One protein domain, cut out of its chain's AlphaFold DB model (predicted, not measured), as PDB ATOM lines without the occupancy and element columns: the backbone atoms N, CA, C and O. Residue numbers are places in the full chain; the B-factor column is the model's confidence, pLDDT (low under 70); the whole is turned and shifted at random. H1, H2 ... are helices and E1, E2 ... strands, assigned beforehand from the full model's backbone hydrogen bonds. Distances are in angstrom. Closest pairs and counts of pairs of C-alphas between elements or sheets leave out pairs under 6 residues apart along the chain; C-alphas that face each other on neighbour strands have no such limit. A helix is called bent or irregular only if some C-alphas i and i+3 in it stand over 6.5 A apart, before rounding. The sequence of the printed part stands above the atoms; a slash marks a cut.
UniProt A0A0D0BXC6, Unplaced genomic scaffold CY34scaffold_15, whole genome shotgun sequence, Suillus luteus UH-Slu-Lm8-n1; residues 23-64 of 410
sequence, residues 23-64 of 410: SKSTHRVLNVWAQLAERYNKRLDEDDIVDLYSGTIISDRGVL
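Overview. This is residues 23 to 64 of the 410 residues of an uncharacterized protein of Suillus luteus UH-Slu-Lm8-n1 (UniProt A0A0D0BXC6). One long helix, H1, sticks out as a free arm from a small, loop-like head, in which residues 49 to 50 and the short strand E1 run side by side as the two legs of a loop. The arm makes most of the length, and residues 60 to 64 fold back from E1 in the direction of H1. The printed part has 42 residues, with one named helix and one named strand in the order H1, E1, and its class is mostly helix. It is extended, with a radius of gyration of the C-alphas of 15.7 A and spans of 49 by 18 by 13 A.

Along the chain. H1 is residues 23 to 40, 25.4 A from first to last C-alpha, and goes from C-alpha 23 at (-106.768, -21.801, -11.311) to C-alpha 40 at (-101.632, 1.536, -19.816). Residues 41 to 56 hold no named element. E1 is residues 57 to 59, 5.5 A long, and ends with C-alpha 59 at (-101.094, 18.445, -27.384).

Arrangement. Residues 23 to 44, of which 23 to 40 belong to H1, stand free. H1 is not bent, and in its backbone every O i to N i+4 pair is within hydrogen-bond range. H1 and E1 are apart, with no C-alpha of the one within 8 A of the other. E1 pairs with no named strand, but residues 49 to 50 form a short antiparallel pairing with its residues 57 to 59.

Size, cuts and confidence. The C-alphas of Ser 23 and Ser 54, the two farthest apart, are 49.0 A from each other. The printed part has no cut. The link from H1 to E1 is long, with 16 residues. The mean pLDDT of the printed part is 87.1, and no printed residue is under 70.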
ATOM      1  N   SER A  23    -106.678 -22.305  -9.934       76.00
ATOM      2  CA  SER A  23    -106.768 -21.801 -11.311       76.00
ATOM      3  C   SER A  23    -107.787 -20.672 -11.489       76.00
ATOM      4  O   SER A  23    -107.600 -19.807 -12.337       76.00
ATOM      5  N   LYS A  24    -108.865 -20.635 -10.695       78.56
ATOM      6  CA  LYS A  24    -109.883 -19.577 -10.812       78.56
ATOM      7  C   LYS A  24    -109.423 -18.259 -10.201       78.56
ATOM      8  O   LYS A  24    -109.745 -17.207 -10.742       78.56
ATOM      9  N   SER A  25    -108.705 -18.298  -9.077       77.38
ATOM     10  CA  SER A  25    -108.160 -17.081  -8.469       77.38
ATOM     11  C   SER A  25    -107.030 -16.506  -9.314       77.38
ATOM     12  O   SER A  25    -107.033 -15.305  -9.560       77.38
ATOM     13  N   THR A  26    -106.129 -17.349  -9.831       84.56
ATOM     14  CA  THR A  26    -105.052 -16.884 -10.718       84.56
ATOM     15  C   THR A  26    -105.609 -16.293 -12.006       84.56
ATOM     16  O   THR A  26    -105.169 -15.228 -12.414       84.56
ATOM     17  N   HIS A  27    -106.641 -16.901 -12.599       88.25
ATOM     18  CA  HIS A  27    -107.251 -16.361 -13.813       88.25
ATOM     19  C   HIS A  27    -107.914 -14.993 -13.597       88.25
ATOM     20  O   HIS A  27    -107.836 -14.137 -14.469       88.25
ATOM     21  N   ARG A  28    -108.511 -14.744 -12.422       89.06
ATOM     22  CA  ARG A  28    -109.048 -13.413 -12.079       89.06
ATOM     23  C   ARG A  28    -107.948 -12.364 -11.982       89.06
ATOM     24  O   ARG A  28    -108.125 -11.276 -12.510       89.06
ATOM     25  N   VAL A  29    -106.829 -12.699 -11.336       93.75
ATOM     26  CA  VAL A  29    -105.668 -11.802 -11.254       93.75
ATOM     27  C   VAL A  29    -105.145 -11.526 -12.659       93.75
ATOM     28  O   VAL A  29    -105.078 -10.370 -13.051       93.75
ATOM     29  N   LEU A  30    -104.887 -12.562 -13.460       95.75
ATOM     30  CA  LEU A  30    -104.421 -12.395 -14.838       95.75
ATOM     31  C   LEU A  30    -105.369 -11.533 -15.682       95.75
ATOM     32  O   LEU A  30    -104.900 -10.726 -16.473       95.75
ATOM     33  N   ASN A  31    -106.685 -11.646 -15.480       95.50
ATOM     34  CA  ASN A  31    -107.657 -10.813 -16.182       95.50
ATOM     35  C   ASN A  31    -107.575  -9.331 -15.765       95.50
ATOM     36  O   ASN A  31    -107.588  -8.454 -16.618       95.50
ATOM     37  N   VAL A  32    -107.427  -9.041 -14.467       94.44
ATOM     38  CA  VAL A  32    -107.222  -7.663 -13.972       94.44
ATOM     39  C   VAL A  32    -105.923  -7.074 -14.519       94.44
ATOM     40  O   VAL A  32    -105.892  -5.923 -14.947       94.44
ATOM     41  N   TRP A  33    -104.855  -7.869 -14.551       95.94
ATOM     42  CA  TRP A  33    -103.579  -7.450 -15.128       95.94
ATOM     43  C   TRP A  33    -103.675  -7.215 -16.636       95.94
ATOM     44  O   TRP A  33    -103.097  -6.251 -17.124       95.94
ATOM     45  N   ALA A  34    -104.439  -8.029 -17.366       93.62
ATOM     46  CA  ALA A  34    -104.694  -7.812 -18.788       93.62
ATOM     47  C   ALA A  34    -105.458  -6.500 -19.040       93.62
ATOM     48  O   ALA A  34    -105.070  -5.735 -19.917       93.62
ATOM     49  N   GLN A  35    -106.474  -6.194 -18.227       90.69
ATOM     50  CA  GLN A  35    -107.215  -4.928 -18.310       90.69
ATOM     51  C   GLN A  35    -106.334  -3.714 -17.986       90.69
ATOM     52  O   GLN A  35    -106.401  -2.691 -18.665       90.69
ATOM     53  N   LEU A  36    -105.480  -3.823 -16.964       90.38
ATOM     54  CA  LEU A  36    -104.492  -2.790 -16.642       90.38
ATOM     55  C   LEU A  36    -103.509  -2.601 -17.798       90.38
ATOM     56  O   LEU A  36    -103.265  -1.470 -18.207       90.38
ATOM     57  N   ALA A  37    -102.984  -3.696 -18.346       90.50
ATOM     58  CA  ALA A  37    -102.075  -3.648 -19.479       90.50
ATOM     59  C   ALA A  37    -102.739  -2.987 -20.689       90.50
ATOM     60  O   ALA A  37    -102.127  -2.126 -21.295       90.50
ATOM     61  N   GLU A  38    -103.991  -3.301 -21.016       85.69
ATOM     62  CA  GLU A  38    -104.707  -2.649 -22.119       85.69
ATOM     63  C   GLU A  38    -104.914  -1.144 -21.874       85.69
ATOM     64  O   GLU A  38    -104.764  -0.334 -22.788       85.69
ATOM     65  N   ARG A  39    -105.183  -0.746 -20.624       82.44
ATOM     66  CA  ARG A  39    -105.363   0.663 -20.254       82.44
ATOM     67  C   ARG A  39    -104.060   1.467 -20.311       82.44
ATOM     68  O   ARG A  39    -104.106   2.631 -20.697       82.44
ATOM     69  N   TYR A  40    -102.935   0.865 -19.919       83.38
ATOM     70  CA  TYR A  40    -101.632   1.536 -19.816       83.38
ATOM     71  C   TYR A  40    -100.680   1.268 -20.996       83.38
ATOM     72  O   TYR A  40     -99.721   2.010 -21.157       83.38
ATOM     73  N   ASN A  41    -100.943   0.271 -21.848       87.00
ATOM     74  CA  ASN A  41    -100.210   0.043 -23.107       87.00
ATOM     75  C   ASN A  41    -100.787   0.844 -24.279       87.00
ATOM     76  O   ASN A  41    -100.442   0.574 -25.435       87.00
ATOM     77  N   LYS A  42    -101.657   1.827 -24.020       81.06
ATOM     78  CA  LYS A  42    -101.936   2.839 -25.036       81.06
ATOM     79  C   LYS A  42    -100.615   3.460 -25.454       81.06
ATOM     80  O   LYS A  42     -99.723   3.685 -24.638       81.06
ATOM     81  N   ARG A  43    -100.445   3.622 -26.760       81.19
ATOM     82  CA  ARG A  43     -99.164   4.073 -27.275       81.19
ATOM     83  C   ARG A  43     -98.925   5.493 -26.764       81.19
ATOM     84  O   ARG A  43     -99.847   6.298 -26.750       81.19
ATOM     85  N   LEU A  44     -97.691   5.821 -26.395       76.75
ATOM     86  CA  LEU A  44     -97.338   7.169 -25.923       76.75
ATOM     87  C   LEU A  44     -97.607   8.257 -26.981       76.75
ATOM     88  O   LEU A  44     -97.726   9.432 -26.651       76.75
ATOM     89  N   ASP A  45     -97.718   7.885 -28.261       80.31
ATOM     90  CA  ASP A  45     -98.188   8.768 -29.330       80.31
ATOM     91  C   ASP A  45     -99.715   8.941 -29.369       80.31
ATOM     92  O   ASP A  45    -100.231   9.615 -30.246       80.31
ATOM     93  N   GLU A  46    -100.473   8.386 -28.441       81.50
ATOM     94  CA  GLU A  46    -101.911   8.634 -28.305       81.50
ATOM     95  C   GLU A  46    -102.236   9.437 -27.041       81.50
ATOM     96  O   GLU A  46    -103.352   9.935 -26.923       81.50
ATOM     97  N   ASP A  47    -101.256   9.653 -26.160       83.31
ATOM     98  CA  ASP A  47    -101.435  10.405 -24.922       83.31
ATOM     99  C   ASP A  47    -101.354  11.929 -25.121       83.31
ATOM    100  O   ASP A  47    -100.670  12.462 -26.011       83.31
ATOM    101  N   ASP A  48    -102.071  12.637 -24.245       89.38
ATOM    102  CA  ASP A  48    -102.073  14.094 -24.173       89.38
ATOM    103  C   ASP A  48    -100.789  14.596 -23.503       89.38
ATOM    104  O   ASP A  48    -100.323  14.052 -22.502       89.38
ATOM    105  N   ILE A  49    -100.212  15.671 -24.038       89.12
ATOM    106  CA  ILE A  49     -98.991  16.274 -23.492       89.12
ATOM    107  C   ILE A  49     -99.395  17.512 -22.702       89.12
ATOM    108  O   ILE A  49     -99.897  18.471 -23.288       89.12
ATOM    109  N   VAL A  50     -99.146  17.506 -21.392       91.25
ATOM    110  CA  VAL A  50     -99.468  18.615 -20.482       91.25
ATOM    111  C   VAL A  50     -98.184  19.268 -19.984       91.25
ATOM    112  O   VAL A  50     -97.272  18.593 -19.507       91.25
ATOM    113  N   ASP A  51     -98.107  20.591 -20.081       93.94
ATOM    114  CA  ASP A  51     -97.054  21.367 -19.434       93.94
ATOM    115  C   ASP A  51     -97.349  21.488 -17.936       93.94
ATOM    116  O   ASP A  51     -98.293  22.167 -17.530       93.94
ATOM    117  N   LEU A  52     -96.519  20.860 -17.104       89.94
ATOM    118  CA  LEU A  52     -96.694  20.845 -15.650       89.94
ATOM    119  C   LEU A  52     -96.557  22.233 -15.002       89.94
ATOM    120  O   LEU A  52     -97.097  22.442 -13.919       89.94
ATOM    121  N   TYR A  53     -95.848  23.181 -15.628       90.25
ATOM    122  CA  TYR A  53     -95.663  24.520 -15.056       90.25
ATOM    123  C   TYR A  53     -96.850  25.438 -15.318       90.25
ATOM    124  O   TYR A  53     -97.236  26.216 -14.446       90.25
ATOM    125  N   SER A  54     -97.408  25.378 -16.524       92.62
ATOM    126  CA  SER A  54     -98.542  26.218 -16.908       92.62
ATOM    127  C   SER A  54     -99.894  25.541 -16.682       92.62
ATOM    128  O   SER A  54    -100.915  26.225 -16.686       92.62
ATOM    129  N   GLY A  55     -99.911  24.216 -16.505       87.50
ATOM    130  CA  GLY A  55    -101.132  23.413 -16.502       87.50
ATOM    131  C   GLY A  55    -101.822  23.375 -17.869       87.50
ATOM    132  O   GLY A  55    -102.978  22.971 -17.956       87.50
ATOM    133  N   THR A  56    -101.158  23.833 -18.936       91.25
ATOM    134  CA  THR A  56    -101.759  23.890 -20.273       91.25
ATOM    135  C   THR A  56    -101.499  22.606 -21.048       91.25
ATOM    136  O   THR A  56    -100.420  22.017 -20.984       91.25
ATOM    137  N   ILE A  57    -102.503  22.162 -21.801       90.69
ATOM    138  CA  ILE A  57    -102.380  21.005 -22.684       90.69
ATOM    139  C   ILE A  57    -101.651  21.474 -23.953       90.69
ATOM    140  O   ILE A  57    -102.194  22.248 -24.738       90.69
ATOM    141  N   ILE A  58    -100.406  21.028 -24.142       93.44
ATOM    142  CA  ILE A  58     -99.584  21.320 -25.328       93.44
ATOM    143  C   ILE A  58    -100.121  20.555 -26.543       93.44
ATOM    144  O   ILE A  58    -100.142  21.082 -27.657       93.44
ATOM    145  N   SER A  59    -100.543  19.306 -26.339       93.06
ATOM    146  CA  SER A  59    -101.094  18.445 -27.384       93.06
ATOM    147  C   SER A  59    -102.275  17.665 -26.835       93.06
ATOM    148  O   SER A  59    -102.102  16.846 -25.941       93.06
ATOM    149  N   ASP A  60    -103.449  17.909 -27.403       87.69
ATOM    150  CA  ASP A  60    -104.710  17.260 -27.052       87.69
ATOM    151  C   ASP A  60    -105.083  16.265 -28.158       87.69
ATOM    152  O   ASP A  60    -105.483  16.647 -29.263       87.69
ATOM    153  N   ARG A  61    -104.889  14.981 -27.869       82.75
ATOM    154  CA  ARG A  61    -105.265  13.820 -28.682       82.75
ATOM    155  C   ARG A  61    -106.607  13.225 -28.232       82.75
ATOM    156  O   ARG A  61    -107.063  12.249 -28.823       82.75
ATOM    157  N   GLY A  62    -107.286  13.855 -27.268       79.50
ATOM    158  CA  GLY A  62    -108.650  13.529 -26.855       79.50
ATOM    159  C   GLY A  62    -108.758  12.532 -25.704       79.50
ATOM    160  O   GLY A  62    -109.867  12.075 -25.429       79.50
ATOM    161  N   VAL A  63    -107.660  12.203 -25.014       79.75
ATOM    162  CA  VAL A  63    -107.706  11.323 -23.833       79.75
ATOM    163  C   VAL A  63    -108.354  12.048 -22.651       79.75
ATOM    164  O   VAL A  63    -109.217  11.485 -21.977       79.75
ATOM    165  N   LEU A  64    -108.010  13.321 -22.448       77.25
ATOM    166  CA  LEU A  64    -108.530  14.168 -21.376       77.25
ATOM    167  C   LEU A  64    -109.971  14.629 -21.628       77.25
ATOM    168  O   LEU A  64    -110.702  14.856 -20.673       77.25
TER     169      LEU A  64